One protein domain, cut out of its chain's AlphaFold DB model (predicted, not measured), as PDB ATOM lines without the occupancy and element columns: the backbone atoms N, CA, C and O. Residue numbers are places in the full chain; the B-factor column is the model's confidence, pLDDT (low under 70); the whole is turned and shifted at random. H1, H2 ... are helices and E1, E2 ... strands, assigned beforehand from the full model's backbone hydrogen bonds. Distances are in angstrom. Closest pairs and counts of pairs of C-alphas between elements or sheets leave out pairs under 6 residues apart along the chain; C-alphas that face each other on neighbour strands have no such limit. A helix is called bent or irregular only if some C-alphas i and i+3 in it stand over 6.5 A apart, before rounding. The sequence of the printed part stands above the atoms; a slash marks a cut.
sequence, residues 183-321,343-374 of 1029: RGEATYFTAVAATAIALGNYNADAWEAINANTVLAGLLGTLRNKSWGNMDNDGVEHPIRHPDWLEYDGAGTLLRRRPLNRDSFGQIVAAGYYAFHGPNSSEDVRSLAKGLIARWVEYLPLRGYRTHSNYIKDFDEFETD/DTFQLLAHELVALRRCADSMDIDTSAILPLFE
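AT A GLANCE: This is residues 183 to 321 and 343 to 374 of the 1029 residues of an uncharacterized protein of Microdochium bolleyi (UniProt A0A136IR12). Five helices form an up-and-down bundle: the helical hairpins H1-H2 and H3-H4 pack together, and H6 packs on H3 and H4. Beyond the end of the bundle where H1, H3 and H6 begin lie two small two-strand ribbons, E1-E2 and E3-E4, and the short H5, residues 316 to 319, sticks out there. The printed part has 171 residues, with six named helices and four named strands in the order H1, H2, E1, E2, H3, H4, E3, H5, E4, H6; both sheets are antiparallel. The class is mostly helix, and the whole is compact, with a radius of gyration of the C-alphas of 16.9 A and spans of 57 by 42 by 24 A.

IN THESE COORDINATES: E1 is residues 246 to 248, from C-alpha 246 at (-46.077, -8.025, 9.961), and E2 is residues 254 to 257. E3 is residues 306 to 308 and E4 residues 344 to 346. H3, residues 262 to 277, is 23.6 A long, and H4, residues 283 to 299, is 24.0 A. H1, residues 183 to 200, begins at C-alpha 183 (-43.966, -15.330, 15.526) and is 25.6 A long; H2, residues 208 to 228, is 28.1 A. H6, residues 349 to 360, is 16.0 A long and ends at C-alpha 360 (-32.770, -36.189, -5.956). H5 is residues 316 to 319. H1, H2 and H3 are irregular: C-alphas 184 and 187 are 8.1 A apart, 210 and 213 are 7.7 A, and 263 and 266 are 7.2 A.

HOW THE PARTS SIT: The hairpin of E1 and E2 has N 247 and O 256 within hydrogen-bond range at 2.9 A. In the antiparallel pair E3 and E4, N 307 and O 345 are 3.0 A apart. The C-alphas of Arg 262 in H3 and Phe 345 in E4 are 6.3 A apart, the closest of the two elements. H3 is the hub and touches four helices. It touches H1 at a shallow tilt of 28 degrees, the same way, closest at the C-alphas of Thr 195 and Ala 271, 4.3 A. It touches H4, opposite ways, at 36 degrees, only just steep, closest at Phe 276 and Arg 286, C-alphas 4.4 A apart. It touches H6 at a shallow tilt of 21 degrees, the C-alphas of Tyr 273 and Cys 358 being closest at 5.7 A. H2 touches H3 with residues 216 to 223 alone, closest at the C-alphas of Leu 216 and Ala 275, 7.3 A. H1 and H4 are apart. Every O i to N i+4 pair is within hydrogen-bond range in H6, but 12 of 14 in H1, 13 of 17 in H2, 10 of 12 in H3 and 11 of 13 in H4; H5 is too short for such a pair.

THE WHOLE: The C-alphas farthest apart are those of Ala 206 and Thr 320, 59.3 A. Residues 322 to 342 are not printed, and C-alphas 321 and 343 are 14.7 A apart across the cut. The link from H2 to E1 is long, with 17 residues. Residues 316 to 321 stand free. Mean pLDDT of the printed part is 79.2; 46 residues are under 70, among them 246 to 259 and 308 to 321.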
ATOM      1  N   ARG A 183     -43.258 -15.308  16.833       74.00
ATOM      2  CA  ARG A 183     -43.966 -15.330  15.526       74.00
ATOM      3  C   ARG A 183     -43.070 -14.965  14.329       74.00
ATOM      4  O   ARG A 183     -43.330 -15.414  13.218       74.00
ATOM      5  N   GLY A 184     -41.989 -14.209  14.537       70.06
ATOM      6  CA  GLY A 184     -40.970 -13.949  13.510       70.06
ATOM      7  C   GLY A 184     -40.134 -15.172  13.096       70.06
ATOM      8  O   GLY A 184     -39.472 -15.129  12.060       70.06
ATOM      9  N   GLU A 185     -40.164 -16.258  13.862       74.06
ATOM     10  CA  GLU A 185     -39.358 -17.478  13.700       74.06
ATOM     11  C   GLU A 185     -40.236 -18.746  13.706       74.06
ATOM     12  O   GLU A 185     -39.736 -19.866  13.728       74.06
ATOM     13  N   ALA A 186     -41.560 -18.600  13.606       81.38
ATOM     14  CA  ALA A 186     -42.511 -19.709  13.692       81.38
ATOM     15  C   ALA A 186     -42.242 -20.824  12.654       81.38
ATOM     16  O   ALA A 186     -42.246 -22.011  12.984       81.38
ATOM     17  N   THR A 187     -41.919 -20.462  11.403       86.06
ATOM     18  CA  THR A 187     -41.494 -21.434  10.370       86.06
ATOM     19  C   THR A 187     -40.212 -22.190  10.762       86.06
ATOM     20  O   THR A 187     -40.130 -23.390  10.509       86.06
ATOM     21  N   TYR A 188     -39.245 -21.536  11.418       84.19
ATOM     22  CA  TYR A 188     -38.009 -22.169  11.896       84.19
ATOM     23  C   TYR A 188     -38.320 -23.246  12.942       84.19
ATOM     24  O   TYR A 188     -38.001 -24.416  12.735       84.19
ATOM     25  N   PHE A 189     -39.020 -22.886  14.024       83.19
ATOM     26  CA  PHE A 189     -39.341 -23.830  15.102       83.19
ATOM     27  C   PHE A 189     -40.227 -24.980  14.614       83.19
ATOM     28  O   PHE A 189     -40.013 -26.127  14.997       83.19
ATOM     29  N   THR A 190     -41.163 -24.702  13.703       89.44
ATOM     30  CA  THR A 190     -42.011 -25.723  13.063       89.44
ATOM     31  C   THR A 190     -41.186 -26.712  12.237       89.44
ATOM     32  O   THR A 190     -41.465 -27.910  12.260       89.44
ATOM     33  N   ALA A 191     -40.143 -26.247  11.544       91.06
ATOM     34  CA  ALA A 191     -39.254 -27.095  10.752       91.06
ATOM     35  C   ALA A 191     -38.277 -27.915  11.615       91.06
ATOM     36  O   ALA A 191     -38.078 -29.104  11.349       91.06
ATOM     37  N   VAL A 192     -37.731 -27.345  12.696       88.75
ATOM     38  CA  VAL A 192     -36.923 -28.111  13.666       88.75
ATOM     39  C   VAL A 192     -37.792 -29.143  14.395       88.75
ATOM     40  O   VAL A 192     -37.386 -30.296  14.508       88.75
ATOM     41  N   ALA A 193     -39.016 -28.794  14.804       89.25
ATOM     42  CA  ALA A 193     -39.965 -29.728  15.416       89.25
ATOM     43  C   ALA A 193     -40.373 -30.861  14.459       89.25
ATOM     44  O   ALA A 193     -40.346 -32.028  14.846       89.25
ATOM     45  N   ALA A 194     -40.687 -30.549  13.196       93.38
ATOM     46  CA  ALA A 194     -40.973 -31.560  12.177       93.38
ATOM     47  C   ALA A 194     -39.776 -32.499  11.971       93.38
ATOM     48  O   ALA A 194     -39.949 -33.714  11.918       93.38
ATOM     49  N   THR A 195     -38.559 -31.951  11.938       93.94
ATOM     50  CA  THR A 195     -37.326 -32.744  11.870       93.94
ATOM     51  C   THR A 195     -37.162 -33.640  13.099       93.94
ATOM     52  O   THR A 195     -36.924 -34.833  12.949       93.94
ATOM     53  N   ALA A 196     -37.347 -33.113  14.311       91.44
ATOM     54  CA  ALA A 196     -37.199 -33.857  15.560       91.44
ATOM     55  C   ALA A 196     -38.173 -35.045  15.667       91.44
ATOM     56  O   ALA A 196     -37.752 -36.167  15.953       91.44
ATOM     57  N   ILE A 197     -39.460 -34.829  15.366       92.50
ATOM     58  CA  ILE A 197     -40.462 -35.907  15.354       92.50
ATOM     59  C   ILE A 197     -40.174 -36.914  14.230       92.50
ATOM     60  O   ILE A 197     -40.340 -38.116  14.433       92.50
ATOM     61  N   ALA A 198     -39.693 -36.465  13.067       94.75
ATOM     62  CA  ALA A 198     -39.313 -37.360  11.976       94.75
ATOM     63  C   ALA A 198     -38.110 -38.241  12.342       94.75
ATOM     64  O   ALA A 198     -38.123 -39.431  12.037       94.75
ATOM     65  N   LEU A 199     -37.105 -37.678  13.022       93.44
ATOM     66  CA  LEU A 199     -35.921 -38.384  13.509       93.44
ATOM     67  C   LEU A 199     -36.276 -39.444  14.562       93.44
ATOM     68  O   LEU A 199     -35.865 -40.592  14.410       93.44
ATOM     69  N   GLY A 200     -37.097 -39.108  15.566       88.81
ATOM     70  CA  GLY A 200     -37.615 -40.096  16.528       88.81
ATOM     71  C   GLY A 200     -38.389 -41.227  15.838       88.81
ATOM     72  O   GLY A 200     -38.219 -42.405  16.155       88.81
ATOM     73  N   ASN A 201     -39.142 -40.902  14.782       92.19
ATOM     74  CA  ASN A 201     -39.875 -41.876  13.969       92.19
ATOM     75  C   ASN A 201     -38.969 -42.827  13.140       92.19
ATOM     76  O   ASN A 201     -39.490 -43.716  12.460       92.19
ATOM     77  N   TYR A 202     -37.631 -42.721  13.203       91.25
ATOM     78  CA  TYR A 202     -36.733 -43.776  12.703       91.25
ATOM     79  C   TYR A 202     -36.748 -45.018  13.598       91.25
ATOM     80  O   TYR A 202     -36.827 -46.131  13.081       91.25
ATOM     81  N   ASN A 203     -36.745 -44.836  14.919       88.69
ATOM     82  CA  ASN A 203     -36.743 -45.909  15.919       88.69
ATOM     83  C   ASN A 203     -37.973 -45.797  16.837       88.69
ATOM     84  O   ASN A 203     -37.865 -45.894  18.054       88.69
ATOM     85  N   ALA A 204     -39.134 -45.579  16.210       85.31
ATOM     86  CA  ALA A 204     -40.407 -45.236  16.840       85.31
ATOM     87  C   ALA A 204     -40.746 -46.082  18.084       85.31
ATOM     88  O   ALA A 204     -40.886 -47.306  17.984       85.31
ATOM     89  N   ASP A 205     -40.952 -45.426  19.233       87.25
ATOM     90  CA  ASP A 205     -41.468 -46.084  20.432       87.25
ATOM     91  C   ASP A 205     -43.012 -46.105  20.455       87.25
ATOM     92  O   ASP A 205     -43.686 -45.811  19.460       87.25
ATOM     93  N   ALA A 206     -43.602 -46.522  21.579       88.31
ATOM     94  CA  ALA A 206     -45.053 -46.590  21.746       88.31
ATOM     95  C   ALA A 206     -45.767 -45.236  21.535       88.31
ATOM     96  O   ALA A 206     -46.951 -45.225  21.199       88.31
ATOM     97  N   TRP A 207     -45.072 -44.110  21.717       89.00
ATOM     98  CA  TRP A 207     -45.570 -42.771  21.435       89.00
ATOM     99  C   TRP A 207     -45.491 -42.429  19.944       89.00
ATOM    100  O   TRP A 207     -46.510 -42.013  19.384       89.00
ATOM    101  N   GLU A 208     -44.345 -42.617  19.271       88.94
ATOM    102  CA  GLU A 208     -44.229 -42.301  17.837       88.94
ATOM    103  C   GLU A 208     -45.185 -43.155  17.003       88.94
ATOM    104  O   GLU A 208     -45.888 -42.622  16.144       88.94
ATOM    105  N   ALA A 209     -45.276 -44.454  17.308       88.44
ATOM    106  CA  ALA A 209     -46.136 -45.400  16.600       88.44
ATOM    107  C   ALA A 209     -47.634 -45.032  16.642       88.44
ATOM    108  O   ALA A 209     -48.402 -45.495  15.798       88.44
ATOM    109  N   ILE A 210     -48.053 -44.204  17.608       89.44
ATOM    110  CA  ILE A 210     -49.423 -43.689  17.734       89.44
ATOM    111  C   ILE A 210     -49.544 -42.268  17.159       89.44
ATOM    112  O   ILE A 210     -50.522 -41.976  16.473       89.44
ATOM    113  N   ASN A 211     -48.580 -41.383  17.436       90.06
ATOM    114  CA  ASN A 211     -48.754 -39.936  17.261       90.06
ATOM    115  C   ASN A 211     -47.923 -39.320  16.125       90.06
ATOM    116  O   ASN A 211     -48.377 -38.355  15.504       90.06
ATOM    117  N   ALA A 212     -46.723 -39.839  15.833       91.38
ATOM    118  CA  ALA A 212     -45.731 -39.127  15.018       91.38
ATOM    119  C   ALA A 212     -46.256 -38.778  13.621       91.38
ATOM    120  O   ALA A 212     -46.101 -37.648  13.172       91.38
ATOM    121  N   ASN A 213     -46.953 -39.706  12.959       94.62
ATOM    122  CA  ASN A 213     -47.503 -39.470  11.623       94.62
ATOM    123  C   ASN A 213     -48.577 -38.368  11.587       94.62
ATOM    124  O   ASN A 213     -48.610 -37.574  10.649       94.62
ATOM    125  N   THR A 214     -49.422 -38.266  12.618       93.31
ATOM    126  CA  THR A 214     -50.427 -37.194  12.727       93.31
ATOM    127  C   THR A 214     -49.766 -35.837  12.970       93.31
ATOM    128  O   THR A 214     -50.136 -34.852  12.331       93.31
ATOM    129  N   VAL A 215     -48.757 -35.790  13.845       90.69
ATOM    130  CA  VAL A 215     -47.992 -34.570  14.148       90.69
ATOM    131  C   VAL A 215     -47.208 -34.100  12.919       90.69
ATOM    132  O   VAL A 215     -47.308 -32.936  12.535       90.69
ATOM    133  N   LEU A 216     -46.500 -35.008  12.241       94.12
ATOM    134  CA  LEU A 216     -45.753 -34.714  11.015       94.12
ATOM    135  C   LEU A 216     -46.657 -34.196   9.897       94.12
ATOM    136  O   LEU A 216     -46.311 -33.205   9.260       94.12
ATOM    137  N   ALA A 217     -47.831 -34.799   9.689       95.06
ATOM    138  CA  ALA A 217     -48.784 -34.313   8.694       95.06
ATOM    139  C   ALA A 217     -49.264 -32.876   8.994       95.06
ATOM    140  O   ALA A 217     -49.387 -32.066   8.074       95.06
ATOM    141  N   GLY A 218     -49.473 -32.528  10.270       91.50
ATOM    142  CA  GLY A 218     -49.816 -31.166  10.694       91.50
ATOM    143  C   GLY A 218     -48.682 -30.155  10.476       91.50
ATOM    144  O   GLY A 218     -48.895 -29.103   9.869       91.50
ATOM    145  N   LEU A 219     -47.464 -30.484  10.914       93.00
ATOM    146  CA  LEU A 219     -46.301 -29.593  10.803       93.00
ATOM    147  C   LEU A 219     -45.871 -29.402   9.338       93.00
ATOM    148  O   LEU A 219     -45.735 -28.268   8.879       93.00
ATOM    149  N   LEU A 220     -45.748 -30.481   8.555       96.06
ATOM    150  CA  LEU A 220     -45.447 -30.407   7.117       96.06
ATOM    151  C   LEU A 220     -46.574 -29.719   6.338       96.06
ATOM    152  O   LEU A 220     -46.304 -28.930   5.435       96.06
ATOM    153  N   GLY A 221     -47.836 -29.969   6.700       94.75
ATOM    154  CA  GLY A 221     -48.991 -29.270   6.135       94.75
ATOM    155  C   GLY A 221     -48.950 -27.761   6.390       94.75
ATOM    156  O   GLY A 221     -49.347 -26.981   5.522       94.75
ATOM    157  N   THR A 222     -48.409 -27.334   7.530       92.44
ATOM    158  CA  THR A 222     -48.173 -25.919   7.845       92.44
ATOM    159  C   THR A 222     -47.035 -25.359   6.987       92.44
ATOM    160  O   THR A 222     -47.265 -24.424   6.220       92.44
ATOM    161  N   LEU A 223     -45.855 -25.988   6.988       93.19
ATOM    162  CA  LEU A 223     -44.693 -25.557   6.190       93.19
ATOM    163  C   LEU A 223     -44.977 -25.502   4.674       93.19
ATOM    164  O   LEU A 223     -44.477 -24.628   3.969       93.19
ATOM    165  N   ARG A 224     -45.799 -26.423   4.152       92.81
ATOM    166  CA  ARG A 224     -46.126 -26.522   2.718       92.81
ATOM    167  C   ARG A 224     -47.184 -25.521   2.253       92.81
ATOM    168  O   ARG A 224     -47.133 -25.068   1.109       92.81
ATOM    169  N   ASN A 225     -48.158 -25.204   3.109       90.69
ATOM    170  CA  ASN A 225     -49.338 -24.424   2.717       90.69
ATOM    171  C   ASN A 225     -49.394 -23.048   3.395       90.69
ATOM    172  O   ASN A 225     -49.697 -22.052   2.745       90.69
ATOM    173  N   LYS A 226     -49.101 -22.967   4.697       87.00
ATOM    174  CA  LYS A 226     -49.223 -21.736   5.494       87.00
ATOM    175  C   LYS A 226     -48.028 -20.810   5.308       87.00
ATOM    176  O   LYS A 226     -48.233 -19.600   5.242       87.00
ATOM    177  N   SER A 227     -46.817 -21.355   5.159       82.62
ATOM    178  CA  SER A 227     -45.611 -20.548   4.897       82.62
ATOM    179  C   SER A 227     -45.619 -19.899   3.515       82.62
ATOM    180  O   SER A 227     -44.736 -19.107   3.230       82.62
ATOM    181  N   TRP A 228     -46.607 -20.197   2.667       81.88
ATOM    182  CA  TRP A 228     -46.690 -19.732   1.279       81.88
ATOM    183  C   TRP A 228     -47.929 -18.876   0.980       81.88
ATOM    184  O   TRP A 228     -48.111 -18.440  -0.151       81.88
ATOM    185  N   GLY A 229     -48.777 -18.603   1.982       66.06
ATOM    186  CA  GLY A 229     -50.043 -17.864   1.839       66.06
ATOM    187  C   GLY A 229     -49.888 -16.348   1.640       66.06
ATOM    188  O   GLY A 229     -50.621 -15.556   2.247       66.06
ATOM    189  N   ASN A 230     -48.901 -15.926   0.851       67.75
ATOM    190  CA  ASN A 230     -48.650 -14.538   0.505       67.75
ATOM    191  C   ASN A 230     -48.258 -14.410  -0.964       67.75
ATOM    192  O   ASN A 230     -47.306 -15.054  -1.403       67.75
ATOM    193  N   MET A 231     -48.960 -13.535  -1.683       70.06
ATOM    194  CA  MET A 231     -48.680 -13.264  -3.087       70.06
ATOM    195  C   MET A 231     -47.820 -12.011  -3.277       70.06
ATOM    196  O   MET A 231     -47.838 -11.095  -2.441       70.06
ATOM    197  N   ASP A 232     -47.062 -11.987  -4.372       60.88
ATOM    198  CA  ASP A 232     -46.463 -10.770  -4.916       60.88
ATOM    199  C   ASP A 232     -47.470  -9.952  -5.743       60.88
ATOM    200  O   ASP A 232     -48.678 -10.200  -5.724       60.88
ATOM    201  N   ASN A 233     -46.972  -8.925  -6.435       59.91
ATOM    202  CA  ASN A 233     -47.795  -8.054  -7.274       59.91
ATOM    203  C   ASN A 233     -48.262  -8.743  -8.572       59.91
ATOM    204  O   ASN A 233     -49.223  -8.270  -9.181       59.91
ATOM    205  N   ASP A 234     -47.630  -9.858  -8.951       64.81
ATOM    206  CA  ASP A 234     -47.934 -10.652 -10.148       64.81
ATOM    207  C   ASP A 234     -48.870 -11.841  -9.842       64.81
ATOM    208  O   ASP A 234     -49.370 -12.504 -10.753       64.81
ATOM    209  N   GLY A 235     -49.162 -12.092  -8.560       68.62
ATOM    210  CA  GLY A 235     -50.066 -13.149  -8.093       68.62
ATOM    211  C   GLY A 235     -49.398 -14.510  -7.866       68.62
ATOM    212  O   GLY A 235     -50.096 -15.500  -7.646       68.62
ATOM    213  N   VAL A 236     -48.067 -14.577  -7.902       69.62
ATOM    214  CA  VAL A 236     -47.280 -15.775  -7.563       69.62
ATOM    215  C   VAL A 236     -47.216 -15.914  -6.037       69.62
ATOM    216  O   VAL A 236     -47.317 -14.914  -5.340       69.62
ATOM    217  N   GLU A 237     -47.074 -17.127  -5.486       78.44
ATOM    218  CA  GLU A 237     -46.998 -17.379  -4.029       78.44
ATOM    219  C   GLU A 237     -45.546 -17.496  -3.515       78.44
ATOM    220  O   GLU A 237     -44.715 -18.154  -4.142       78.44
ATOM    221  N   HIS A 238     -45.242 -16.888  -2.356       75.81
ATOM    222  CA  HIS A 238     -43.873 -16.695  -1.840       75.81
ATOM    223  C   HIS A 238     -43.699 -17.155  -0.378       75.81
ATOM    224  O   HIS A 238     -44.624 -16.998   0.426       75.81
ATOM    225  N   PRO A 239     -42.504 -17.652   0.008       83.50
ATOM    226  CA  PRO A 239     -42.229 -18.147   1.354       83.50
ATOM    227  C   PRO A 239     -42.042 -17.019   2.391       83.50
ATOM    228  O   PRO A 239     -41.146 -16.175   2.287       83.50
ATOM    229  N   ILE A 240     -42.860 -17.048   3.446       77.06
ATOM    230  CA  ILE A 240     -42.897 -16.099   4.569       77.06
ATOM    231  C   ILE A 240     -42.648 -16.791   5.919       77.06
ATOM    232  O   ILE A 240     -42.883 -17.986   6.077       77.06
ATOM    233  N   ARG A 241     -42.211 -16.020   6.927       74.44
ATOM    234  CA  ARG A 241     -41.936 -16.528   8.292       74.44
ATOM    235  C   ARG A 241     -43.187 -16.967   9.064       74.44
ATOM    236  O   ARG A 241     -43.135 -17.988   9.747       74.44
ATOM    237  N   HIS A 242     -44.273 -16.194   8.969       81.00
ATOM    238  CA  HIS A 242     -45.580 -16.451   9.592       81.00
ATOM    239  C   HIS A 242     -46.650 -15.515   8.970       81.00
ATOM    240  O   HIS A 242     -46.326 -14.347   8.724       81.00
ATOM    241  N   PRO A 243     -47.912 -15.945   8.735       76.12
ATOM    242  CA  PRO A 243     -48.956 -15.137   8.085       76.12
ATOM    243  C   PRO A 243     -49.249 -13.787   8.749       76.12
ATOM    244  O   PRO A 243     -49.483 -12.806   8.040       76.12
ATOM    245  N   ASP A 244     -49.182 -13.727  10.077       74.31
ATOM    246  CA  ASP A 244     -49.432 -12.506  10.859       74.31
ATOM    247  C   ASP A 244     -48.142 -11.883  11.420       74.31
ATOM    248  O   ASP A 244     -48.205 -11.038  12.310       74.31
ATOM    249  N   TRP A 245     -46.956 -12.297  10.946       72.56
ATOM    250  CA  TRP A 245     -45.729 -11.565  11.277       72.56
ATOM    251  C   TRP A 245     -45.522 -10.412  10.296       72.56
ATOM    252  O   TRP A 245     -45.035 -10.575   9.169       72.56
ATOM    253  N   LEU A 246     -45.948  -9.238  10.749       64.25
ATOM    254  CA  LEU A 246     -46.077  -8.025   9.961       64.25
ATOM    255  C   LEU A 246     -45.010  -7.001  10.362       64.25
ATOM    256  O   LEU A 246     -44.779  -6.763  11.546       64.25
ATOM    257  N   GLU A 247     -44.373  -6.376   9.375       55.44
ATOM    258  CA  GLU A 247     -43.508  -5.220   9.601       55.44
ATOM    259  C   GLU A 247     -44.309  -3.927   9.555       55.44
ATOM    260  O   GLU A 247     -45.153  -3.736   8.675       55.44
ATOM    261  N   TYR A 248     -43.975  -3.013  10.460       53.12
ATOM    262  CA  TYR A 248     -44.556  -1.682  10.540       53.12
ATOM    263  C   TYR A 248     -43.456  -0.622  10.435       53.12
ATOM    264  O   TYR A 248     -42.320  -0.859  10.853       53.12
ATOM    265  N   ASP A 249     -43.785   0.542   9.879       50.97
ATOM    266  CA  ASP A 249     -42.881   1.692   9.868       50.97
ATOM    267  C   ASP A 249     -42.807   2.388  11.245       50.97
ATOM    268  O   ASP A 249     -43.518   2.050  12.194       50.97
ATOM    269  N   GLY A 250     -41.962   3.419  11.351       38.66
ATOM    270  CA  GLY A 250     -41.855   4.252  12.556       38.66
ATOM    271  C   GLY A 250     -43.101   5.090  12.893       38.66
ATOM    272  O   GLY A 250     -43.088   5.791  13.902       38.66
ATOM    273  N   ALA A 251     -44.158   5.039  12.075       50.69
ATOM    274  CA  ALA A 251     -45.465   5.645  12.323       50.69
ATOM    275  C   ALA A 251     -46.555   4.602  12.669       50.69
ATOM    276  O   ALA A 251     -47.687   4.984  12.963       50.69
ATOM    277  N   GLY A 252     -46.229   3.303  12.674       41.25
ATOM    278  CA  GLY A 252     -47.181   2.213  12.904       41.25
ATOM    279  C   GLY A 252     -48.004   1.820  11.670       41.25
ATOM    280  O   GLY A 252     -48.990   1.095  11.806       41.25
ATOM    281  N   THR A 253     -47.629   2.269  10.471       57.06
ATOM    282  CA  THR A 253     -48.243   1.833   9.208       57.06
ATOM    283  C   THR A 253     -47.774   0.425   8.870       57.06
ATOM    284  O   THR A 253     -46.576   0.155   8.903       57.06
ATOM    285  N   LEU A 254     -48.696  -0.468   8.499       58.41
ATOM    286  CA  LEU A 254     -48.348  -1.787   7.968       58.41
ATOM    287  C   LEU A 254     -47.562  -1.634   6.659       58.41
ATOM    288  O   LEU A 254     -48.106  -1.134   5.675       58.41
ATOM    289  N   LEU A 255     -46.311  -2.098   6.645       55.12
ATOM    290  CA  LEU A 255     -45.470  -2.123   5.450       55.12
ATOM    291  C   LEU A 255     -45.704  -3.399   4.638       55.12
ATOM    292  O   LEU A 255     -46.136  -3.336   3.490       55.12
ATOM    293  N   ARG A 256     -45.381  -4.564   5.215       59.00
ATOM    294  CA  ARG A 256     -45.255  -5.841   4.487       59.00
ATOM    295  C   ARG A 256     -45.157  -7.043   5.430       59.00
ATOM    296  O   ARG A 256     -45.008  -6.887   6.641       59.00
ATOM    297  N   ARG A 257     -45.172  -8.252   4.865       65.12
ATOM    298  CA  ARG A 257     -44.760  -9.491   5.551       65.12
ATOM    299  C   ARG A 257     -43.257  -9.708   5.374       65.12
ATOM    300  O   ARG A 257     -42.717  -9.443   4.295       65.12
ATOM    301  N   ARG A 258     -42.577 -10.219   6.409       62.88
ATOM    302  CA  ARG A 258     -41.153 -10.579   6.284       62.88
ATOM    303  C   ARG A 258     -40.975 -11.818   5.396       62.88
ATOM    304  O   ARG A 258     -41.656 -12.820   5.643       62.88
ATOM    305  N   PRO A 259     -40.019 -11.803   4.449       66.06
ATOM    306  CA  PRO A 259     -39.615 -13.011   3.746       66.06
ATOM    307  C   PRO A 259     -38.980 -14.012   4.709       66.06
ATOM    308  O   PRO A 259     -38.471 -13.647   5.781       66.06
ATOM    309  N   LEU A 260     -38.980 -15.281   4.307       72.25
ATOM    310  CA  LEU A 260     -38.177 -16.288   4.982       72.25
ATOM    311  C   LEU A 260     -36.684 -15.949   4.857       72.25
ATOM    312  O   LEU A 260     -36.184 -15.706   3.759       72.25
ATOM    313  N   ASN A 261     -35.982 -15.936   5.987       65.19
ATOM    314  CA  ASN A 261     -34.527 -15.838   6.045       65.19
ATOM    315  C   ASN A 261     -33.860 -17.158   5.647       65.19
ATOM    316  O   ASN A 261     -34.410 -18.240   5.852       65.19
ATOM    317  N   ARG A 262     -32.614 -17.035   5.180       63.19
ATOM    318  CA  ARG A 262     -31.652 -18.130   5.008       63.19
ATOM    319  C   ARG A 262     -31.666 -19.109   6.194       63.19
ATOM    320  O   ARG A 262     -31.754 -20.317   6.009       63.19
ATOM    321  N   ASP A 263     -31.680 -18.552   7.401       62.00
ATOM    322  CA  ASP A 263     -31.580 -19.233   8.696       62.00
ATOM    323  C   ASP A 263     -32.658 -20.299   8.963       62.00
ATOM    324  O   ASP A 263     -32.460 -21.119   9.857       62.00
ATOM    325  N   SER A 264     -33.775 -20.281   8.217       76.56
ATOM    326  CA  SER A 264     -34.881 -21.254   8.301       76.56
ATOM    327  C   SER A 264     -34.891 -22.295   7.169       76.56
ATOM    328  O   SER A 264     -35.683 -23.236   7.207       76.56
ATOM    329  N   PHE A 265     -34.083 -22.117   6.119       85.25
ATOM    330  CA  PHE A 265     -34.190 -22.914   4.894       85.25
ATOM    331  C   PHE A 265     -33.688 -24.353   5.078       85.25
ATOM    332  O   PHE A 265     -34.400 -25.304   4.749       85.25
ATOM    333  N   GLY A 266     -32.500 -24.531   5.667       87.31
ATOM    334  CA  GLY A 266     -31.901 -25.857   5.872       87.31
ATOM    335  C   GLY A 266     -32.741 -26.770   6.774       87.31
ATOM    336  O   GLY A 266     -32.761 -27.983   6.591       87.31
ATOM    337  N   GLN A 267     -33.494 -26.187   7.705       90.00
ATOM    338  CA  GLN A 267     -34.422 -26.865   8.609       90.00
ATOM    339  C   GLN A 267     -35.666 -27.347   7.860       90.00
ATOM    340  O   GLN A 267     -36.161 -28.430   8.150       90.00
ATOM    341  N   ILE A 268     -36.170 -26.584   6.882       93.38
ATOM    342  CA  ILE A 268     -37.288 -27.019   6.025       93.38
ATOM    343  C   ILE A 268     -36.840 -28.162   5.109       93.38
ATOM    344  O   ILE A 268     -37.566 -29.144   4.951       93.38
ATOM    345  N   VAL A 269     -35.630 -28.061   4.553       94.94
ATOM    346  CA  VAL A 269     -35.010 -29.139   3.770       94.94
ATOM    347  C   VAL A 269     -34.827 -30.395   4.637       94.94
ATOM    348  O   VAL A 269     -35.192 -31.485   4.203       94.94
ATOM    349  N   ALA A 270     -34.383 -30.253   5.891       95.19
ATOM    350  CA  ALA A 270     -34.299 -31.356   6.852       95.19
ATOM    351  C   ALA A 270     -35.671 -31.943   7.224       95.19
ATOM    352  O   ALA A 270     -35.825 -33.165   7.227       95.19
ATOM    353  N   ALA A 271     -36.683 -31.105   7.457       96.12
ATOM    354  CA  ALA A 271     -38.041 -31.543   7.768       96.12
ATOM    355  C   ALA A 271     -38.631 -32.386   6.630       96.12
ATOM    356  O   ALA A 271     -39.199 -33.447   6.884       96.12
ATOM    357  N   GLY A 272     -38.452 -31.950   5.379       97.38
ATOM    358  CA  GLY A 272     -38.821 -32.735   4.204       97.38
ATOM    359  C   GLY A 272     -38.016 -34.032   4.106       97.38
ATOM    360  O   GLY A 272     -38.602 -35.111   4.024       97.38
ATOM    361  N   TYR A 273     -36.684 -33.948   4.161       97.50
ATOM    362  CA  TYR A 273     -35.796 -35.105   4.026       97.50
ATOM    363  C   TYR A 273     -36.102 -36.201   5.057       97.50
ATOM    364  O   TYR A 273     -36.437 -37.330   4.692       97.50
ATOM    365  N   TYR A 274     -36.032 -35.879   6.351       96.94
ATOM    366  CA  TYR A 274     -36.175 -36.880   7.405       96.94
ATOM    367  C   TYR A 274     -37.600 -37.424   7.500       96.94
ATOM    368  O   TYR A 274     -37.758 -38.610   7.788       96.94
ATOM    369  N   ALA A 275     -38.633 -36.623   7.205       97.25
ATOM    370  CA  ALA A 275     -40.006 -37.122   7.196       97.25
ATOM    371  C   ALA A 275     -40.298 -38.036   5.996       97.25
ATOM    372  O   ALA A 275     -41.016 -39.022   6.158       97.25
ATOM    373  N   PHE A 276     -39.716 -37.771   4.820       97.94
ATOM    374  CA  PHE A 276     -39.847 -38.651   3.654       97.94
ATOM    375  C   PHE A 276     -39.084 -39.969   3.823       97.94
ATOM    376  O   PHE A 276     -39.629 -41.028   3.517       97.94
ATOM    377  N   HIS A 277     -37.847 -39.919   4.329       95.50
ATOM    378  CA  HIS A 277     -36.984 -41.100   4.490       95.50
ATOM    379  C   HIS A 277     -37.217 -41.877   5.790       95.50
ATOM    380  O   HIS A 277     -36.761 -43.012   5.912       95.50
ATOM    381  N   GLY A 278     -37.978 -41.319   6.736       92.88
ATOM    382  CA  GLY A 278     -38.356 -41.995   7.976       92.88
ATOM    383  C   GLY A 278     -39.000 -43.366   7.706       92.88
ATOM    384  O   GLY A 278     -40.004 -43.438   6.990       92.88
ATOM    385  N   PRO A 279     -38.471 -44.483   8.240       93.00
ATOM    386  CA  PRO A 279     -38.994 -45.821   7.962       93.00
ATOM    387  C   PRO A 279     -40.456 -45.984   8.394       93.00
ATOM    388  O   PRO A 279     -41.240 -46.560   7.645       93.00
ATOM    389  N   ASN A 280     -40.856 -45.398   9.528       94.88
ATOM    390  CA  ASN A 280     -42.226 -45.480  10.050       94.88
ATOM    391  C   ASN A 280     -43.137 -44.322   9.581       94.88
ATOM    392  O   ASN A 280     -44.238 -44.146  10.110       94.88
ATOM    393  N   SER A 281     -42.703 -43.512   8.606       95.94
ATOM    394  CA  SER A 281     -43.532 -42.449   8.020       95.94
ATOM    395  C   SER A 281     -44.636 -43.017   7.124       95.94
ATOM    396  O   SER A 281     -44.386 -43.891   6.287       95.94
ATOM    397  N   SER A 282     -45.861 -42.510   7.269       96.94
ATOM    398  CA  SER A 282     -47.004 -42.864   6.422       96.94
ATOM    399  C   SER A 282     -46.888 -42.256   5.022       96.94
ATOM    400  O   SER A 282     -46.150 -41.295   4.803       96.94
ATOM    401  N   GLU A 283     -47.655 -42.789   4.070       96.94
ATOM    402  CA  GLU A 283     -47.665 -42.271   2.697       96.94
ATOM    403  C   GLU A 283     -48.143 -40.810   2.629       96.94
ATOM    404  O   GLU A 283     -47.585 -40.018   1.875       96.94
ATOM    405  N   ASP A 284     -49.089 -40.405   3.483       97.00
ATOM    406  CA  ASP A 284     -49.523 -39.006   3.591       97.00
ATOM    407  C   ASP A 284     -48.376 -38.083   4.038       97.00
ATOM    408  O   ASP A 284     -48.207 -36.989   3.499       97.00
ATOM    409  N   VAL A 285     -47.545 -38.533   4.987       97.62
ATOM    410  CA  VAL A 285     -46.362 -37.796   5.461       97.62
ATOM    411  C   VAL A 285     -45.296 -37.709   4.367       97.62
ATOM    412  O   VAL A 285     -44.762 -36.624   4.132       97.62
ATOM    413  N   ARG A 286     -45.028 -38.803   3.640       97.94
ATOM    414  CA  ARG A 286     -44.090 -38.809   2.500       97.94
ATOM    415  C   ARG A 286     -44.581 -37.908   1.365       97.94
ATOM    416  O   ARG A 286     -43.807 -37.112   0.841       97.94
ATOM    417  N   SER A 287     -45.870 -37.957   1.041       97.44
ATOM    418  CA  SER A 287     -46.515 -37.104   0.037       97.44
ATOM    419  C   SER A 287     -46.446 -35.617   0.411       97.44
ATOM    420  O   SER A 287     -46.069 -34.783  -0.417       97.44
ATOM    421  N   LEU A 288     -46.710 -35.268   1.677       97.81
ATOM    422  CA  LEU A 288     -46.556 -33.899   2.183       97.81
ATOM    423  C   LEU A 288     -45.096 -33.428   2.175       97.81
ATOM    424  O   LEU A 288     -44.847 -32.281   1.809       97.81
ATOM    425  N   ALA A 289     -44.143 -34.295   2.524       97.81
ATOM    426  CA  ALA A 289     -42.714 -33.993   2.498       97.81
ATOM    427  C   ALA A 289     -42.185 -33.782   1.066       97.81
ATOM    428  O   ALA A 289     -41.602 -32.738   0.774       97.81
ATOM    429  N   LYS A 290     -42.470 -34.708   0.138       97.44
ATOM    430  CA  LYS A 290     -42.128 -34.560  -1.288       97.44
ATOM    431  C   LYS A 290     -42.781 -33.310  -1.883       97.44
ATOM    432  O   LYS A 290     -42.122 -32.526  -2.557       97.44
ATOM    433  N   GLY A 291     -44.054 -33.067  -1.566       96.50
ATOM    434  CA  GLY A 291     -44.798 -31.883  -2.000       96.50
ATOM    435  C   GLY A 291     -44.372 -30.561  -1.342       96.50
ATOM    436  O   GLY A 291     -44.794 -29.508  -1.819       96.50
ATOM    437  N   LEU A 292     -43.585 -30.594  -0.262       96.00
ATOM    438  CA  LEU A 292     -42.944 -29.427   0.357       96.00
ATOM    439  C   LEU A 292     -41.628 -29.098  -0.358       96.00
ATOM    440  O   LEU A 292     -41.395 -27.940  -0.693       96.00
ATOM    441  N   ILE A 293     -40.800 -30.108  -0.637       96.62
ATOM    442  CA  ILE A 293     -39.516 -29.925  -1.329       96.62
ATOM    443  C   ILE A 293     -39.720 -29.561  -2.802       96.62
ATOM    444  O   ILE A 293     -39.089 -28.616  -3.269       96.62
ATOM    445  N   ALA A 294     -40.647 -30.214  -3.511       94.75
ATOM    446  CA  ALA A 294     -40.957 -29.893  -4.908       94.75
ATOM    447  C   ALA A 294     -41.323 -28.409  -5.079       94.75
ATOM    448  O   ALA A 294     -40.779 -27.733  -5.943       94.75
ATOM    449  N   ARG A 295     -42.126 -27.865  -4.155       91.69
ATOM    450  CA  ARG A 295     -42.516 -26.450  -4.138       91.69
ATOM    451  C   ARG A 295     -41.324 -25.487  -4.014       91.69
ATOM    452  O   ARG A 295     -41.348 -24.407  -4.598       91.69
ATOM    453  N   TRP A 296     -40.274 -25.866  -3.283       91.00
ATOM    454  CA  TRP A 296     -39.032 -25.087  -3.208       91.00
ATOM    455  C   TRP A 296     -38.186 -25.200  -4.481       91.00
ATOM    456  O   TRP A 296     -37.648 -24.188  -4.931       91.00
ATOM    457  N   VAL A 297     -38.100 -26.396  -5.073       91.44
ATOM    458  CA  VAL A 297     -37.388 -26.639  -6.341       91.44
ATOM    459  C   VAL A 297     -38.057 -25.907  -7.510       91.44
ATOM    460  O   VAL A 297     -37.362 -25.352  -8.351       91.44
ATOM    461  N   GLU A 298     -39.389 -25.827  -7.532       88.62
ATOM    462  CA  GLU A 298     -40.166 -25.058  -8.514       88.62
ATOM    463  C   GLU A 298     -39.999 -23.536  -8.331       88.62
ATOM    464  O   GLU A 298     -39.837 -22.802  -9.304       88.62
ATOM    465  N   TYR A 299     -40.021 -23.043  -7.086       86.25
ATOM    466  CA  TYR A 299     -40.002 -21.605  -6.786       86.25
ATOM    467  C   TYR A 299     -38.633 -20.936  -6.990       86.25
ATOM    468  O   TYR A 299     -38.560 -19.819  -7.506       86.25
ATOM    469  N   LEU A 300     -37.543 -21.570  -6.545       84.06
ATOM    470  CA  LEU A 300     -36.239 -20.904  -6.447       84.06
ATOM    471  C   LEU A 300     -35.620 -20.508  -7.803       84.06
ATOM    472  O   LEU A 300     -35.157 -19.367  -7.896       84.06
ATOM    473  N   PRO A 301     -35.627 -21.349  -8.858       81.94
ATOM    474  CA  PRO A 301     -35.056 -20.994 -10.159       81.94
ATOM    475  C   PRO A 301     -35.757 -19.790 -10.798       81.94
ATOM    476  O   PRO A 301     -35.091 -18.891 -11.307       81.94
ATOM    477  N   LEU A 302     -37.091 -19.712 -10.675       77.94
ATOM    478  CA  LEU A 302     -37.913 -18.595 -11.166       77.94
ATOM    479  C   LEU A 302     -37.549 -17.243 -10.532       77.94
ATOM    480  O   LEU A 302     -37.938 -16.197 -11.045       77.94
ATOM    481  N   ARG A 303     -36.840 -17.256  -9.397       73.69
ATOM    482  CA  ARG A 303     -36.499 -16.078  -8.589       73.69
ATOM    483  C   ARG A 303     -34.992 -15.973  -8.328       73.69
ATOM    484  O   ARG A 303     -34.579 -15.402  -7.320       73.69
ATOM    485  N   GLY A 304     -34.164 -16.560  -9.196       70.06
ATOM    486  CA  GLY A 304     -32.700 -16.478  -9.114       70.06
ATOM    487  C   GLY A 304     -32.113 -17.014  -7.802       70.06
ATOM    488  O   GLY A 304     -31.071 -16.539  -7.359       70.06
ATOM    489  N   TYR A 305     -32.784 -17.975  -7.158       74.81
ATOM    490  CA  TYR A 305     -32.464 -18.529  -5.833       74.81
ATOM    491  C   TYR A 305     -32.531 -17.508  -4.681       74.81
ATOM    492  O   TYR A 305     -31.861 -17.677  -3.661       74.81
ATOM    493  N   ARG A 306     -33.362 -16.461  -4.823       70.81
ATOM    494  CA  ARG A 306     -33.596 -15.417  -3.810       70.81
ATOM    495  C   ARG A 306     -34.967 -15.569  -3.134       70.81
ATOM    496  O   ARG A 306     -36.009 -15.452  -3.789       70.81
ATOM    497  N   THR A 307     -35.014 -15.720  -1.807       70.12
ATOM    498  CA  THR A 307     -36.241 -15.385  -1.051       70.12
ATOM    499  C   THR A 307     -36.332 -13.865  -0.900       70.12
ATOM    500  O   THR A 307     -35.312 -13.191  -0.768       70.12
ATOM    501  N   HIS A 308     -37.534 -13.296  -0.983       60.75
ATOM    502  CA  HIS A 308     -37.720 -11.844  -1.066       60.75
ATOM    503  C   HIS A 308     -39.124 -11.425  -0.615       60.75
ATOM    504  O   HIS A 308     -40.052 -12.236  -0.601       60.75
ATOM    505  N   SER A 309     -39.275 -10.165  -0.197       56.94
ATOM    506  CA  SER A 309     -40.579  -9.609   0.195       56.94
ATOM    507  C   SER A 309     -41.418  -9.232  -1.031       56.94
ATOM    508  O   SER A 309     -40.876  -8.837  -2.060       56.94
ATOM    509  N   ASN A 310     -42.747  -9.239  -0.895       52.47
ATOM    510  CA  ASN A 310     -43.705  -8.887  -1.954       52.47
ATOM    511  C   ASN A 310     -43.731  -7.392  -2.351       52.47
ATOM    512  O   ASN A 310     -44.629  -6.952  -3.070       52.47
ATOM    513  N   TYR A 311     -42.763  -6.609  -1.876       51.16
ATOM    514  CA  TYR A 311     -42.621  -5.178  -2.149       51.16
ATOM    515  C   TYR A 311     -41.480  -4.827  -3.114       51.16
ATOM    516  O   TYR A 311     -41.355  -3.665  -3.496       51.16
ATOM    517  N   ILE A 312     -40.661  -5.805  -3.512       49.22
ATOM    518  CA  ILE A 312     -39.649  -5.633  -4.560       49.22
ATOM    519  C   ILE A 312     -40.339  -5.905  -5.898       49.22
ATOM    520  O   ILE A 312     -40.963  -6.951  -6.060       49.22
ATOM    521  N   LYS A 313     -40.283  -4.934  -6.814       42.81
ATOM    522  CA  LYS A 313     -40.880  -5.032  -8.157       42.81
ATOM    523  C   LYS A 313     -39.828  -5.401  -9.188       42.81
ATOM    524  O   LYS A 313     -39.941  -6.424  -9.848       42.81
ATOM    525  N   ASP A 314     -38.772  -4.604  -9.222       48.75
ATOM    526  CA  ASP A 314     -37.645  -4.757 -10.121       48.75
ATOM    527  C   ASP A 314     -36.414  -5.085  -9.268       48.75
ATOM    528  O   ASP A 314     -36.023  -4.310  -8.393       48.75
ATOM    529  N   PHE A 315     -35.824  -6.267  -9.470       48.03
ATOM    530  CA  PHE A 315     -34.602  -6.657  -8.753       48.03
ATOM    531  C   PHE A 315     -33.404  -5.794  -9.183       48.03
ATOM    532  O   PHE A 315     -32.526  -5.514  -8.367       48.03
ATOM    533  N   ASP A 316     -33.424  -5.333 -10.433       44.62
ATOM    534  CA  ASP A 316     -32.326  -4.638 -11.103       44.62
ATOM    535  C   ASP A 316     -32.179  -3.171 -10.648       44.62
ATOM    536  O   ASP A 316     -31.068  -2.640 -10.643       44.62
ATOM    537  N   GLU A 317     -33.263  -2.508 -10.205       40.47
ATOM    538  CA  GLU A 317     -33.192  -1.121  -9.697       40.47
ATOM    539  C   GLU A 317     -32.206  -1.002  -8.522       40.47
ATOM    540  O   GLU A 317     -31.469  -0.017  -8.412       40.47
ATOM    541  N   PHE A 318     -32.142  -2.028  -7.667       41.97
ATOM    542  CA  PHE A 318     -31.316  -2.022  -6.460       41.97
ATOM    543  C   PHE A 318     -29.814  -2.181  -6.729       41.97
ATOM    544  O   PHE A 318     -29.020  -1.770  -5.882       41.97
ATOM    545  N   GLU A 319     -29.398  -2.716  -7.881       41.53
ATOM    546  CA  GLU A 319     -27.971  -2.900  -8.199       41.53
ATOM    547  C   GLU A 319     -27.256  -1.571  -8.521       41.53
ATOM    548  O   GLU A 319     -26.026  -1.505  -8.496       41.53
ATOM    549  N   THR A 320     -28.004  -0.486  -8.763       40.19
ATOM    550  CA  THR A 320     -27.438   0.811  -9.179       40.19
ATOM    551  C   THR A 320     -26.886   1.676  -8.032       40.19
ATOM    552  O   THR A 320     -25.902   2.392  -8.234       40.19
ATOM    553  N   ASP A 321     -27.429   1.575  -6.811       38.28
ATOM    554  CA  ASP A 321     -26.958   2.314  -5.622       38.28
ATOM    555  C   ASP A 321     -25.889   1.501  -4.848       38.28
ATOM    556  O   ASP A 321     -26.104   0.982  -3.740       38.28
ATOM    557  N   ASP A 343     -33.556  -7.170   2.225       50.94
ATOM    558  CA  ASP A 343     -34.820  -7.735   1.727       50.94
ATOM    559  C   ASP A 343     -34.808  -8.756   0.579       50.94
ATOM    560  O   ASP A 343     -35.880  -9.236   0.194       50.94
ATOM    561  N   THR A 344     -33.632  -9.181   0.112       53.25
ATOM    562  CA  THR A 344     -33.465 -10.441  -0.626       53.25
ATOM    563  C   THR A 344     -32.408 -11.316   0.048       53.25
ATOM    564  O   THR A 344     -31.333 -10.834   0.402       53.25
ATOM    565  N   PHE A 345     -32.696 -12.607   0.231       63.62
ATOM    566  CA  PHE A 345     -31.718 -13.594   0.693       63.62
ATOM    567  C   PHE A 345     -31.402 -14.554  -0.451       63.62
ATOM    568  O   PHE A 345     -32.198 -15.434  -0.779       63.62
ATOM    569  N   GLN A 346     -30.230 -14.368  -1.053       70.88
ATOM    570  CA  GLN A 346     -29.622 -15.323  -1.974       70.88
ATOM    571  C   GLN A 346     -29.250 -16.597  -1.198       70.88
ATOM    572  O   GLN A 346     -28.502 -16.518  -0.220       70.88
ATOM    573  N   LEU A 347     -29.745 -17.760  -1.623       75.06
ATOM    574  CA  LEU A 347     -29.265 -19.041  -1.097       75.06
ATOM    575  C   LEU A 347     -27.821 -19.291  -1.538       75.06
ATOM    576  O   LEU A 347     -27.455 -19.032  -2.687       75.06
ATOM    577  N   LEU A 348     -27.004 -19.807  -0.623       75.38
ATOM    578  CA  LEU A 348     -25.605 -20.128  -0.883       75.38
ATOM    579  C   LEU A 348     -25.462 -21.563  -1.405       75.38
ATOM    580  O   LEU A 348     -26.321 -22.416  -1.191       75.38
ATOM    581  N   ALA A 349     -24.338 -21.859  -2.065       76.88
ATOM    582  CA  ALA A 349     -24.134 -23.135  -2.755       76.88
ATOM    583  C   ALA A 349     -24.429 -24.371  -1.876       76.88
ATOM    584  O   ALA A 349     -25.092 -25.293  -2.325       76.88
ATOM    585  N   HIS A 350     -24.030 -24.385  -0.601       79.44
ATOM    586  CA  HIS A 350     -24.287 -25.520   0.302       79.44
ATOM    587  C   HIS A 350     -25.775 -25.729   0.664       79.44
ATOM    588  O   HIS A 350     -26.167 -26.847   0.992       79.44
ATOM    589  N   GLU A 351     -26.607 -24.687   0.598       84.88
ATOM    590  CA  GLU A 351     -28.064 -24.787   0.764       84.88
ATOM    591  C   GLU A 351     -28.709 -25.369  -0.498       84.88
ATOM    592  O   GLU A 351     -29.584 -26.230  -0.414       84.88
ATOM    593  N   LEU A 352     -28.210 -24.981  -1.673       86.81
ATOM    594  CA  LEU A 352     -28.640 -25.548  -2.951       86.81
ATOM    595  C   LEU A 352     -28.167 -27.003  -3.132       86.81
ATOM    596  O   LEU A 352     -28.917 -27.809  -3.675       86.81
ATOM    597  N   VAL A 353     -27.001 -27.382  -2.590       88.31
ATOM    598  CA  VAL A 353     -26.561 -28.787  -2.445       88.31
ATOM    599  C   VAL A 353     -27.544 -29.579  -1.587       88.31
ATOM    600  O   VAL A 353     -27.987 -30.652  -1.997       88.31
ATOM    601  N   ALA A 354     -27.906 -29.060  -0.409       91.00
ATOM    602  CA  ALA A 354     -28.836 -29.734   0.492       91.00
ATOM    603  C   ALA A 354     -30.218 -29.908  -0.158       91.00
ATOM    604  O   ALA A 354     -30.779 -31.002  -0.108       91.00
ATOM    605  N   LEU A 355     -30.731 -28.870  -0.833       92.38
ATOM    606  CA  LEU A 355     -31.972 -28.945  -1.605       92.38
ATOM    607  C   LEU A 355     -31.873 -29.973  -2.737       92.38
ATOM    608  O   LEU A 355     -32.750 -30.826  -2.832       92.38
ATOM    609  N   ARG A 356     -30.816 -29.922  -3.562       91.44
ATOM    610  CA  ARG A 356     -30.606 -30.859  -4.675       91.44
ATOM    611  C   ARG A 356     -30.582 -32.292  -4.172       91.44
ATOM    612  O   ARG A 356     -31.380 -33.093  -4.630       91.44
ATOM    613  N   ARG A 357     -29.752 -32.622  -3.179       91.88
ATOM    614  CA  ARG A 357     -29.658 -34.004  -2.674       91.88
ATOM    615  C   ARG A 357     -30.919 -34.465  -1.950       91.88
ATOM    616  O   ARG A 357     -31.280 -35.634  -2.054       91.88
ATOM    617  N   CYS A 358     -31.640 -33.555  -1.296       94.75
ATOM    618  CA  CYS A 358     -32.972 -33.839  -0.777       94.75
ATOM    619  C   CYS A 358     -33.959 -34.184  -1.908       94.75
ATOM    620  O   CYS A 358     -34.644 -35.199  -1.824       94.75
ATOM    621  N   ALA A 359     -34.003 -33.381  -2.971       93.88
ATOM    622  CA  ALA A 359     -34.908 -33.536  -4.106       93.88
ATOM    623  C   ALA A 359     -34.576 -34.755  -4.992       93.88
ATOM    624  O   ALA A 359     -35.480 -35.540  -5.289       93.88
ATOM    625  N   ASP A 360     -33.294 -34.978  -5.306       91.25
ATOM    626  CA  ASP A 360     -32.770 -36.189  -5.956       91.25
ATOM    627  C   ASP A 360     -33.281 -37.440  -5.215       91.25
ATOM    628  O   ASP A 360     -33.846 -38.353  -5.812       91.25
ATOM    629  N   SER A 361     -33.147 -37.452  -3.880       93.19
ATOM    630  CA  SER A 361     -33.542 -38.581  -3.024       93.19
ATOM    631  C   SER A 361     -35.058 -38.807  -2.902       93.19
ATOM    632  O   SER A 361     -35.481 -39.743  -2.225       93.19
ATOM    633  N   MET A 362     -35.871 -37.947  -3.519       94.94
ATOM    634  CA  MET A 362     -37.335 -38.007  -3.520       94.94
ATOM    635  C   MET A 362     -37.925 -38.245  -4.914       94.94
ATOM    636  O   MET A 362     -39.148 -38.202  -5.041       94.94
ATOM    637  N   ASP A 363     -37.118 -38.446  -5.960       93.94
ATOM    638  CA  ASP A 363     -37.547 -38.410  -7.369       93.94
ATOM    639  C   ASP A 363     -38.264 -37.086  -7.726       93.94
ATOM    640  O   ASP A 363     -39.415 -37.077  -8.187       93.94
ATOM    641  N   ILE A 364     -37.619 -35.952  -7.439       94.06
ATOM    642  CA  ILE A 364     -38.003 -34.609  -7.903       94.06
ATOM    643  C   ILE A 364     -36.966 -34.164  -8.942       94.06
ATOM    644  O   ILE A 364     -35.774 -34.382  -8.747       94.06
ATOM    645  N   ASP A 365     -37.403 -33.539 -10.037       88.56
ATOM    646  CA  ASP A 365     -36.495 -33.039 -11.078       88.56
ATOM    647  C   ASP A 365     -35.655 -31.857 -10.565       88.56
ATOM    648  O   ASP A 365     -36.179 -30.779 -10.280       88.56
ATOM    649  N   THR A 366     -34.345 -32.069 -10.445       86.19
ATOM    650  CA  THR A 366     -33.366 -31.076  -9.989       86.19
ATOM    651  C   THR A 366     -32.644 -30.357 -11.126       86.19
ATOM    652  O   THR A 366     -31.824 -29.485 -10.847       86.19
ATOM    653  N   SER A 367     -32.966 -30.636 -12.397       79.12
ATOM    654  CA  SER A 367     -32.328 -29.996 -13.563       79.12
ATOM    655  C   SER A 367     -32.524 -28.477 -13.618       79.12
ATOM    656  O   SER A 367     -31.713 -27.768 -14.213       79.12
ATOM    657  N   ALA A 368     -33.571 -27.972 -12.962       74.56
ATOM    658  CA  ALA A 368     -33.827 -26.546 -12.813       74.56
ATOM    659  C   ALA A 368     -32.913 -25.858 -11.780       74.56
ATOM    660  O   ALA A 368     -32.876 -24.632 -11.766       74.56
ATOM    661  N   ILE A 369     -32.184 -26.601 -10.932       80.44
ATOM    662  CA  ILE A 369     -31.191 -26.060  -9.991       80.44
ATOM    663  C   ILE A 369     -29.862 -25.882 -10.738       80.44
ATOM    664  O   ILE A 369     -29.305 -26.848 -11.255       80.44
ATOM    665  N   LEU A 370     -29.344 -24.649 -10.779       66.56
ATOM    666  CA  LEU A 370     -28.106 -24.312 -11.490       66.56
ATOM    667  C   LEU A 370     -26.920 -25.202 -11.067       66.56
ATOM    668  O   LEU A 370     -26.797 -25.522  -9.881       66.56
ATOM    669  N   PRO A 371     -25.983 -25.503 -11.991       62.31
ATOM    670  CA  PRO A 371     -24.652 -25.979 -11.634       62.31
ATOM    671  C   PRO A 371     -24.008 -24.987 -10.663       62.31
ATOM    672  O   PRO A 371     -23.744 -23.831 -11.000       62.31
ATOM    673  N   LEU A 372     -23.776 -25.425  -9.430       65.19
ATOM    674  CA  LEU A 372     -23.260 -24.574  -8.359       65.19
ATOM    675  C   LEU A 372     -21.761 -24.306  -8.535       65.19
ATOM    676  O   LEU A 372     -21.213 -23.437  -7.851       65.19
ATOM    677  N   PHE A 373     -21.126 -25.027  -9.466       56.25
ATOM    678  CA  PHE A 373     -19.716 -24.997  -9.809       56.25
ATOM    679  C   PHE A 373     -19.167 -23.578  -9.875       56.25
ATOM    680  O   PHE A 373     -18.282 -23.268  -9.090       56.25
ATOM    681  N   GLU A 374     -19.713 -22.684 -10.707       55.75
ATOM    682  CA  GLU A 374     -19.181 -21.318 -10.848       55.75
ATOM    683  C   GLU A 374     -19.187 -20.545  -9.518       55.75
ATOM    684  O   GLU A 374     -18.180 -19.943  -9.137       55.75
TER     685      GLU A 374